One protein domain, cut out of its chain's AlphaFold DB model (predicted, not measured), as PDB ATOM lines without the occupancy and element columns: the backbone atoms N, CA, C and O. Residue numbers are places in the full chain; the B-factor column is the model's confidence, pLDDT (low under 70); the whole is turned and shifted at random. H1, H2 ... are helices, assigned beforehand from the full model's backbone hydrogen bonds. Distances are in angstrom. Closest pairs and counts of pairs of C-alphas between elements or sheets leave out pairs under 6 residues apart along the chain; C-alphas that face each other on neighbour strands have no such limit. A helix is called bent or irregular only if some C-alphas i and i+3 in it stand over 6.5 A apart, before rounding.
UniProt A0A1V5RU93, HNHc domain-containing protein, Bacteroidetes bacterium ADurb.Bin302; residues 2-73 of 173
ATOM      1  N   PHE A   2      31.209 -33.929 -50.900       63.62
ATOM      2  CA  PHE A   2      31.478 -34.022 -49.449       63.62
ATOM      3  C   PHE A   2      30.517 -33.226 -48.542       63.62
ATOM      4  O   PHE A   2      30.147 -33.719 -47.484       63.62
ATOM      5  N   VAL A   3      30.066 -32.039 -48.964       64.25
ATOM      6  CA  VAL A   3      29.133 -31.199 -48.179       64.25
ATOM      7  C   VAL A   3      27.768 -31.880 -47.990       64.25
ATOM      8  O   VAL A   3      27.237 -31.911 -46.890       64.25
ATOM      9  N   ILE A   4      27.262 -32.544 -49.033       69.19
ATOM     10  CA  ILE A   4      25.959 -33.234 -49.017       69.19
ATOM     11  C   ILE A   4      25.978 -34.448 -48.068       69.19
ATOM     12  O   ILE A   4      24.986 -34.741 -47.409       69.19
ATOM     13  N   LEU A   5      27.115 -35.143 -47.960       68.25
ATOM     14  CA  LEU A   5      27.283 -36.285 -47.050       68.25
ATOM     15  C   LEU A   5      27.285 -35.869 -45.569       68.25
ATOM     16  O   LEU A   5      26.759 -36.607 -44.737       68.25
ATOM     17  N   ILE A   6      27.831 -34.693 -45.241       70.38
ATOM     18  CA  ILE A   6      27.832 -34.146 -43.872       70.38
ATOM     19  C   ILE A   6      26.410 -33.754 -43.445       70.38
ATOM     20  O   ILE A   6      26.010 -34.042 -42.316       70.38
ATOM     21  N   ASP A   7      25.626 -33.173 -44.355       72.81
ATOM     22  CA  ASP A   7      24.240 -32.780 -44.083       72.81
ATOM     23  C   ASP A   7      23.309 -33.987 -43.903       72.81
ATOM     24  O   ASP A   7      22.454 -33.992 -43.022       72.81
ATOM     25  N   ILE A   8      23.508 -35.068 -44.664       79.38
ATOM     26  CA  ILE A   8      22.732 -36.306 -44.482       79.38
ATOM     27  C   ILE A   8      23.072 -36.971 -43.142       79.38
ATOM     28  O   ILE A   8      22.173 -37.438 -42.440       79.38
ATOM     29  N   LEU A   9      24.353 -36.995 -42.756       80.62
ATOM     30  CA  LEU A   9      24.784 -37.596 -41.494       80.62
ATOM     31  C   LEU A   9      24.298 -36.787 -40.282       80.62
ATOM     32  O   LEU A   9      23.897 -37.379 -39.282       80.62
ATOM     33  N   SER A  10      24.285 -35.452 -40.371       79.56
ATOM     34  CA  SER A  10      23.794 -34.576 -39.301       79.56
ATOM     35  C   SER A  10      22.280 -34.691 -39.119       79.56
ATOM     36  O   SER A  10      21.819 -34.825 -37.986       79.56
ATOM     37  N   VAL A  11      21.513 -34.748 -40.215       80.81
ATOM     38  CA  VAL A  11      20.066 -35.000 -40.194       80.81
ATOM     39  C   VAL A  11      19.771 -36.399 -39.657       80.81
ATOM     40  O   VAL A  11      18.874 -36.550 -38.832       80.81
ATOM     41  N   PHE A  12      20.546 -37.417 -40.040       86.50
ATOM     42  CA  PHE A  12      20.390 -38.771 -39.509       86.50
ATOM     43  C   PHE A  12      20.687 -38.840 -38.007       86.50
ATOM     44  O   PHE A  12      19.909 -39.434 -37.267       86.50
ATOM     45  N   LEU A  13      21.749 -38.185 -37.527       77.88
ATOM     46  CA  LEU A  13      22.047 -38.074 -36.095       77.88
ATOM     47  C   LEU A  13      20.953 -37.318 -35.332       77.88
ATOM     48  O   LEU A  13      20.582 -37.743 -34.241       77.88
ATOM     49  N   LEU A  14      20.408 -36.238 -35.900       76.44
ATOM     50  CA  LEU A  14      19.282 -35.498 -35.325       76.44
ATOM     51  C   LEU A  14      18.021 -36.359 -35.252       76.44
ATOM     52  O   LEU A  14      17.359 -36.379 -34.220       76.44
ATOM     53  N   LEU A  15      17.709 -37.110 -36.308       75.62
ATOM     54  CA  LEU A  15      16.579 -38.035 -36.336       75.62
ATOM     55  C   LEU A  15      16.769 -39.185 -35.344       75.62
ATOM     56  O   LEU A  15      15.824 -39.538 -34.644       75.62
ATOM     57  N   LEU A  16      17.986 -39.723 -35.220       74.44
ATOM     58  CA  LEU A  16      18.324 -40.739 -34.223       74.44
ATOM     59  C   LEU A  16      18.160 -40.176 -32.805       74.44
ATOM     60  O   LEU A  16      17.566 -40.824 -31.950       74.44
ATOM     61  N   PHE A  17      18.627 -38.948 -32.569       68.25
ATOM     62  CA  PHE A  17      18.515 -38.261 -31.284       68.25
ATOM     63  C   PHE A  17      17.057 -37.971 -30.921       68.25
ATOM     64  O   PHE A  17      16.639 -38.257 -29.802       68.25
ATOM     65  N   VAL A  18      16.258 -37.479 -31.870       65.62
ATOM     66  CA  VAL A  18      14.817 -37.251 -31.701       65.62
ATOM     67  C   VAL A  18      14.089 -38.568 -31.448       65.62
ATOM     68  O   VAL A  18      13.263 -38.635 -30.543       65.62
ATOM     69  N   HIS A  19      14.417 -39.640 -32.172       60.47
ATOM     70  CA  HIS A  19      13.804 -40.949 -31.964       60.47
ATOM     71  C   HIS A  19      14.152 -41.529 -30.588       60.47
ATOM     72  O   HIS A  19      13.260 -41.974 -29.871       60.47
ATOM     73  N   ILE A  20      15.420 -41.453 -30.170       58.84
ATOM     74  CA  ILE A  20      15.863 -41.836 -28.822       58.84
ATOM     75  C   ILE A  20      15.123 -41.004 -27.764       58.84
ATOM     76  O   ILE A  20      14.597 -41.569 -26.808       58.84
ATOM     77  N   PHE A  21      15.014 -39.688 -27.953       56.88
ATOM     78  CA  PHE A  21      14.358 -38.780 -27.011       56.88
ATOM     79  C   PHE A  21      12.847 -39.045 -26.883       56.88
ATOM     80  O   PHE A  21      12.332 -39.159 -25.772       56.88
ATOM     81  N   ILE A  22      12.137 -39.229 -28.003       57.28
ATOM     82  CA  ILE A  22      10.708 -39.587 -28.024       57.28
ATOM     83  C   ILE A  22      10.484 -40.951 -27.352       57.28
ATOM     84  O   ILE A  22       9.561 -41.119 -26.554       57.28
ATOM     85  N   ASN A  23      11.349 -41.930 -27.622       53.94
ATOM     86  CA  ASN A  23      11.244 -43.264 -27.033       53.94
ATOM     87  C   ASN A  23      11.526 -43.243 -25.511       53.94
ATOM     88  O   ASN A  23      10.883 -43.957 -24.739       53.94
ATOM     89  N   MET A  24      12.414 -42.351 -25.051       51.25
ATOM     90  CA  MET A  24      12.682 -42.118 -23.627       51.25
ATOM     91  C   MET A  24      11.481 -41.526 -22.871       51.25
ATOM     92  O   MET A  24      11.226 -41.950 -21.738       51.25
ATOM     93  N   GLU A  25      10.736 -40.589 -23.472       53.25
ATOM     94  CA  GLU A  25       9.512 -40.026 -22.874       53.25
ATOM     95  C   GLU A  25       8.357 -41.035 -22.814       53.25
ATOM     96  O   GLU A  25       7.580 -41.027 -21.855       53.25
ATOM     97  N   ASN A  26       8.259 -41.930 -23.799       58.19
ATOM     98  CA  ASN A  26       7.216 -42.957 -23.851       58.19
ATOM     99  C   ASN A  26       7.413 -44.060 -22.801       58.19
ATOM    100  O   ASN A  26       6.440 -44.552 -22.233       58.19
ATOM    101  N   LYS A  27       8.658 -44.428 -22.484       56.75
ATOM    102  CA  LYS A  27       8.940 -45.549 -21.573       56.75
ATOM    103  C   LYS A  27       8.593 -45.261 -20.098       56.75
ATOM    104  O   LYS A  27       8.099 -46.158 -19.424       56.75
ATOM    105  N   MET A  28       8.736 -44.024 -19.604       65.06
ATOM    106  CA  MET A  28       8.313 -43.665 -18.232       65.06
ATOM    107  C   MET A  28       6.785 -43.578 -18.098       65.06
ATOM    108  O   MET A  28       6.251 -43.857 -17.029       65.06
ATOM    109  N   LYS A  29       6.081 -43.217 -19.180       63.53
ATOM    110  CA  LYS A  29       4.611 -43.150 -19.215       63.53
ATOM    111  C   LYS A  29       3.947 -44.530 -19.279       63.53
ATOM    112  O   LYS A  29       2.803 -44.654 -18.858       63.53
ATOM    113  N   ASN A  30       4.658 -45.546 -19.769       66.88
ATOM    114  CA  ASN A  30       4.100 -46.870 -20.061       66.88
ATOM    115  C   ASN A  30       4.511 -47.971 -19.064       66.88
ATOM    116  O   ASN A  30       4.240 -49.143 -19.323       66.88
ATOM    117  N   ILE A  31       5.171 -47.633 -17.950       75.44
ATOM    118  CA  ILE A  31       5.539 -48.634 -16.941       75.44
ATOM    119  C   ILE A  31       4.294 -49.159 -16.218       75.44
ATOM    120  O   ILE A  31       3.411 -48.388 -15.829       75.44
ATOM    121  N   GLN A  32       4.219 -50.476 -16.027       80.69
ATOM    122  CA  GLN A  32       3.113 -51.084 -15.293       80.69
ATOM    123  C   GLN A  32       3.256 -50.826 -13.787       80.69
ATOM    124  O   GLN A  32       4.355 -50.887 -13.237       80.69
ATOM    125  N   PHE A  33       2.135 -50.601 -13.093       84.19
ATOM    126  CA  PHE A  33       2.126 -50.327 -11.647       84.19
ATOM    127  C   PHE A  33       2.867 -51.392 -10.823       84.19
ATOM    128  O   PHE A  33       3.634 -51.050  -9.925       84.19
ATOM    129  N   ASN A  34       2.675 -52.676 -11.143       85.88
ATOM    130  CA  ASN A  34       3.308 -53.781 -10.418       85.88
ATOM    131  C   ASN A  34       4.833 -53.789 -10.587       85.88
ATOM    132  O   ASN A  34       5.553 -54.023  -9.620       85.88
ATOM    133  N   GLU A  35       5.312 -53.484 -11.793       87.88
ATOM    134  CA  GLU A  35       6.739 -53.369 -12.101       87.88
ATOM    135  C   GLU A  35       7.360 -52.185 -11.350       87.88
ATOM    136  O   GLU A  35       8.385 -52.327 -10.687       87.88
ATOM    137  N   LEU A  36       6.696 -51.024 -11.369       88.50
ATOM    138  CA  LEU A  36       7.165 -49.845 -10.645       88.50
ATOM    139  C   LEU A  36       7.201 -50.088  -9.129       88.50
ATOM    140  O   LEU A  36       8.177 -49.727  -8.475       88.50
ATOM    141  N   LYS A  37       6.166 -50.728  -8.571       90.44
ATOM    142  CA  LYS A  37       6.089 -51.051  -7.142       90.44
ATOM    143  C   LYS A  37       7.233 -51.969  -6.700       90.44
ATOM    144  O   LYS A  37       7.821 -51.710  -5.653       90.44
ATOM    145  N   ASP A  38       7.564 -52.985  -7.498       91.69
ATOM    146  CA  ASP A  38       8.676 -53.903  -7.220       91.69
ATOM    147  C   ASP A  38      10.047 -53.209  -7.298       91.69
ATOM    148  O   ASP A  38      10.909 -53.383  -6.434       91.69
ATOM    149  N   ILE A  39      10.247 -52.342  -8.294       92.00
ATOM    150  CA  ILE A  39      11.492 -51.573  -8.414       92.00
ATOM    151  C   ILE A  39      11.676 -50.655  -7.200       92.00
ATOM    152  O   ILE A  39      12.788 -50.542  -6.677       92.00
ATOM    153  N   VAL A  40      10.605 -49.996  -6.751       92.06
ATOM    154  CA  VAL A  40      10.631 -49.064  -5.616       92.06
ATOM    155  C   VAL A  40      10.935 -49.793  -4.308       92.06
ATOM    156  O   VAL A  40      11.811 -49.342  -3.569       92.06
ATOM    157  N   SER A  41      10.282 -50.930  -4.036       89.62
ATOM    158  CA  SER A  41      10.508 -51.704  -2.804       89.62
ATOM    159  C   SER A  41      11.920 -52.284  -2.717       89.62
ATOM    160  O   SER A  41      12.489 -52.358  -1.631       89.62
ATOM    161  N   ASN A  42      12.512 -52.656  -3.854       90.50
ATOM    162  CA  ASN A  42      13.843 -53.258  -3.914       90.50
ATOM    163  C   ASN A  42      14.988 -52.242  -4.041       90.50
ATOM    164  O   ASN A  42      16.135 -52.643  -4.248       90.50
ATOM    165  N   SER A  43      14.717 -50.937  -3.993       90.69
ATOM    166  CA  SER A  43      15.731 -49.898  -4.194       90.69
ATOM    167  C   SER A  43      16.053 -49.144  -2.910       90.69
ATOM    168  O   SER A  43      15.196 -48.913  -2.067       90.69
ATOM    169  N   LYS A  44      17.310 -48.715  -2.762       87.62
ATOM    170  CA  LYS A  44      17.795 -47.959  -1.595       87.62
ATOM    171  C   LYS A  44      17.961 -46.469  -1.881       87.62
ATOM    172  O   LYS A  44      18.110 -45.674  -0.955       87.62
ATOM    173  N   SER A  45      17.955 -46.072  -3.156       88.56
ATOM    174  CA  SER A  45      18.089 -44.674  -3.569       88.56
ATOM    175  C   SER A  45      17.296 -44.345  -4.835       88.56
ATOM    176  O   SER A  45      17.080 -45.201  -5.689       88.56
ATOM    177  N   TRP A  46      16.960 -43.063  -5.007       89.69
ATOM    178  CA  TRP A  46      16.334 -42.539  -6.229       89.69
ATOM    179  C   TRP A  46      17.149 -42.851  -7.493       89.69
ATOM    180  O   TRP A  46      16.592 -43.100  -8.559       89.69
ATOM    181  N   LYS A  47      18.484 -42.850  -7.372       91.00
ATOM    182  CA  LYS A  47      19.402 -43.208  -8.462       91.00
ATOM    183  C   LYS A  47      19.245 -44.661  -8.869       91.00
ATOM    184  O   LYS A  47      19.233 -44.941 -10.060       91.00
ATOM    185  N   GLU A  48      19.109 -45.555  -7.902       90.69
ATOM    186  CA  GLU A  48      18.938 -46.980  -8.158       90.69
ATOM    187  C   GLU A  48      17.607 -47.274  -8.862       90.69
ATOM    188  O   GLU A  48      17.601 -48.030  -9.829       90.69
ATOM    189  N   ILE A  49      16.516 -46.607  -8.459       92.00
ATOM    190  CA  ILE A  49      15.210 -46.715  -9.134       92.00
ATOM    191  C   ILE A  49      15.342 -46.311 -10.606       92.00
ATOM    192  O   ILE A  49      15.006 -47.087 -11.499       92.00
ATOM    193  N   LEU A  50      15.904 -45.124 -10.872       91.44
ATOM    194  CA  LEU A  50      16.105 -44.649 -12.242       91.44
ATOM    195  C   LEU A  50      17.017 -45.585 -13.044       91.44
ATOM    196  O   LEU A  50      16.700 -45.889 -14.189       91.44
ATOM    197  N   GLN A  51      18.104 -46.088 -12.453       91.06
ATOM    198  CA  GLN A  51      19.020 -47.011 -13.127       91.06
ATOM    199  C   GLN A  51      18.353 -48.344 -13.482       91.06
ATOM    200  O   GLN A  51      18.540 -48.814 -14.601       91.06
ATOM    201  N   LYS A  52      17.534 -48.918 -12.589       90.62
ATOM    202  CA  LYS A  52      16.746 -50.135 -12.865       90.62
ATOM    203  C   LYS A  52      15.737 -49.922 -13.993       90.62
ATOM    204  O   LYS A  52      15.550 -50.802 -14.822       90.62
ATOM    205  N   MET A  53      15.165 -48.723 -14.087       87.19
ATOM    206  CA  MET A  53      14.292 -48.328 -15.200       87.19
ATOM    207  C   MET A  53      15.066 -48.023 -16.508       87.19
ATOM    208  O   MET A  53      14.465 -47.879 -17.580       87.19
ATOM    209  N   GLY A  54      16.403 -47.955 -16.454       87.06
ATOM    210  CA  GLY A  54      17.282 -47.665 -17.592       87.06
ATOM    211  C   GLY A  54      17.533 -46.175 -17.844       87.06
ATOM    212  O   GLY A  54      17.875 -45.793 -18.960       87.06
ATOM    213  N   TYR A  55      17.353 -45.325 -16.832       88.19
ATOM    214  CA  TYR A  55      17.536 -43.877 -16.902       88.19
ATOM    215  C   TYR A  55      18.753 -43.402 -16.105       88.19
ATOM    216  O   TYR A  55      19.126 -43.944 -15.064       88.19
ATOM    217  N   THR A  56      19.344 -42.302 -16.565       87.62
ATOM    218  CA  THR A  56      20.364 -41.561 -15.819       87.62
ATOM    219  C   THR A  56      19.724 -40.625 -14.795       87.62
ATOM    220  O   THR A  56      18.652 -40.064 -15.033       87.62
ATOM    221  N   MET A  57      20.416 -40.382 -13.679       87.12
ATOM    222  CA  MET A  57      20.002 -39.378 -12.696       87.12
ATOM    223  C   MET A  57      20.217 -37.969 -13.260       87.12
ATOM    224  O   MET A  57      21.320 -37.427 -13.210       87.12
ATOM    225  N   THR A  58      19.153 -37.382 -13.795       89.81
ATOM    226  CA  THR A  58      19.079 -35.971 -14.185       89.81
ATOM    227  C   THR A  58      17.974 -35.295 -13.382       89.81
ATOM    228  O   THR A  58      17.046 -35.960 -12.915       89.81
ATOM    229  N   GLY A  59      18.029 -33.967 -13.243       84.31
ATOM    230  CA  GLY A  59      16.965 -33.221 -12.559       84.31
ATOM    231  C   GLY A  59      15.582 -33.448 -13.185       84.31
ATOM    232  O   GLY A  59      14.593 -33.560 -12.464       84.31
ATOM    233  N   TYR A  60      15.524 -33.602 -14.515       86.38
ATOM    234  CA  TYR A  60      14.294 -33.931 -15.239       86.38
ATOM    235  C   TYR A  60      13.761 -35.321 -14.875       86.38
ATOM    236  O   TYR A  60      12.614 -35.440 -14.452       86.38
ATOM    237  N   ASN A  61      14.596 -36.362 -14.972       87.19
ATOM    238  CA  ASN A  61      14.181 -37.741 -14.694       87.19
ATOM    239  C   ASN A  61      13.782 -37.933 -13.226       87.19
ATOM    240  O   ASN A  61      12.810 -38.622 -12.943       87.19
ATOM    241  N   TYR A  62      14.486 -37.278 -12.296       89.81
ATOM    242  CA  TYR A  62      14.106 -37.257 -10.883       89.81
ATOM    243  C   TYR A  62      12.712 -36.656 -10.677       89.81
ATOM    244  O   TYR A  62      11.870 -37.264 -10.020       89.81
ATOM    245  N   LYS A  63      12.455 -35.480 -11.267       89.25
ATOM    246  CA  LYS A  63      11.153 -34.811 -11.174       89.25
ATOM    247  C   LYS A  63      10.036 -35.700 -11.729       89.25
ATOM    248  O   LYS A  63       9.021 -35.872 -11.066       89.25
ATOM    249  N   ARG A  64      10.252 -36.298 -12.904       87.94
ATOM    250  CA  ARG A  64       9.282 -37.188 -13.560       87.94
ATOM    251  C   ARG A  64       8.995 -38.448 -12.755       87.94
ATOM    252  O   ARG A  64       7.835 -38.800 -12.594       87.94
ATOM    253  N   LEU A  65      10.026 -39.105 -12.223       90.00
ATOM    254  CA  LEU A  65       9.850 -40.268 -11.357       90.00
ATOM    255  C   LEU A  65       9.049 -39.906 -10.103       90.00
ATOM    256  O   LEU A  65       8.178 -40.664  -9.698       90.00
ATOM    257  N   LYS A  66       9.312 -38.738  -9.510       89.44
ATOM    258  CA  LYS A  66       8.557 -38.265  -8.352       89.44
ATOM    259  C   LYS A  66       7.074 -38.057  -8.683       89.44
ATOM    260  O   LYS A  66       6.233 -38.629  -8.005       89.44
ATOM    261  N   GLU A  67       6.771 -37.335  -9.764       87.94
ATOM    262  CA  GLU A  67       5.394 -37.156 -10.257       87.94
ATOM    263  C   GLU A  67       4.702 -38.504 -10.524       87.94
ATOM    264  O   GLU A  67       3.530 -38.680 -10.209       87.94
ATOM    265  N   LEU A  68       5.431 -39.474 -11.081       88.12
ATOM    266  CA  LEU A  68       4.913 -40.809 -11.370       88.12
ATOM    267  C   LEU A  68       4.561 -41.587 -10.095       88.12
ATOM    268  O   LEU A  68       3.509 -42.218 -10.032       88.12
ATOM    269  N   LEU A  69       5.423 -41.543  -9.078       90.50
ATOM    270  CA  LEU A  69       5.151 -42.172  -7.785       90.50
ATOM    271  C   LEU A  69       3.959 -41.524  -7.076       90.50
ATOM    272  O   LEU A  69       3.138 -42.248  -6.515       90.50
ATOM    273  N   ASP A  70       3.825 -40.198  -7.174       87.44
ATOM    274  CA  ASP A  70       2.684 -39.456  -6.628       87.44
ATOM    275  C   ASP A  70       1.367 -39.904  -7.292       87.44
ATOM    276  O   ASP A  70       0.392 -40.190  -6.599       87.44
ATOM    277  N   VAL A  71       1.342 -40.061  -8.625       87.00
ATOM    278  CA  VAL A  71       0.164 -40.562  -9.369       87.00
ATOM    279  C   VAL A  71      -0.260 -41.958  -8.901       87.00
ATOM    280  O   VAL A  71      -1.452 -42.243  -8.790       87.00
ATOM    281  N   TYR A  72       0.706 -42.826  -8.607       86.81
ATOM    282  CA  TYR A  72       0.457 -44.192  -8.150       86.81
ATOM    283  C   TYR A  72       0.323 -44.326  -6.623       86.81
ATOM    284  O   TYR A  72       0.160 -45.444  -6.131       86.81
ATOM    285  N   ASN A  73       0.368 -43.217  -5.871       87.00
ATOM    286  CA  ASN A  73       0.373 -43.185  -4.404       87.00
ATOM    287  C   ASN A  73       1.442 -44.104  -3.777       87.00
ATOM    288  O   ASN A  73       1.211 -44.762  -2.760       87.00
TER     289      ASN A  73
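AT A GLANCE: This is residues 2 to 73 of the 173 residues of the protein "HNHc domain-containing protein" of Bacteroidetes bacterium ADurb.Bin302 (UniProt A0A1V5RU93). One long helix, H1, sticks out like a handle from a small head in which three shorter helices, H2, H3 and H4, fold together at the far end of H1. Residues 2 to 23 of H1 stand free and make most of the length, while H3 packs on H4 at about a right angle and H2 is on the other side of the head from H4. The printed part has 72 residues with four named helices, in the order H1, H2, H3, H4, and no named strand; the class is all helix. The whole is only just loose, close to extended, with a radius of gyration of the C-alphas of 16.5 A and spans of 54 by 20 by 17 A.

IN THESE COORDINATES: The longest helix, H1, holds residues 2 to 29 and measures 41.5 A from C-alpha 2 at (31.478, -34.022, -49.449) to C-alpha 29 at (4.611, -43.150, -19.215). It is neither bent nor irregular, but only just: C-alphas 25 and 28 are 6.0 A apart. H4, residues 59 to 71, is 18.6 A long and ends with C-alpha 71 at (0.164, -40.562, -9.369). H2 holds residues 33 to 41, 12.3 A from first to last C-alpha, and H3 residues 46 to 52, 10.1 A.

HOW THE PARTS SIT: H1 touches no helix. It is close to H4 but not clearly touching, with the closest C-alphas, those of Met 28 and Leu 65, 7.8 A apart; the two run the same way at a shallow tilt of 30 degrees. H4 touches H3 with residues 61 to 65 alone, about perpendicular at 88 degrees, and their closest C-alphas, those of Trp 46 and Tyr 62, are 7.4 A apart. H3 and H2 only just touch, with 3 pairs of C-alphas within 8 A, the closest being those of Ile 39 and Ile 49 at 6.2 A; they run opposite ways at a steep tilt of 56 degrees. H2 and H4 are near each other, with 7 pairs of C-alphas within 10 A. H1 is apart from H2 and from H3. Every O i to N i+4 pair is within hydrogen-bond range in H2, H3 and H4, and 22 of 24 are in H1.

THE WHOLE: The C-alphas farthest apart, those of Phe 2 and Asn 73, are 55.5 A from each other. Without residues 2 to 23, the remaining 50 residues span 23 by 23 by 17 A with a radius of gyration of 9.8 A. The printed part has no cut; the links H1 to H2 and H2 to H3 are tight, and H3 to H4 is short. The mean pLDDT of the printed part is 79.9, and residues 2 to 5 and 17 to 30 are under 70.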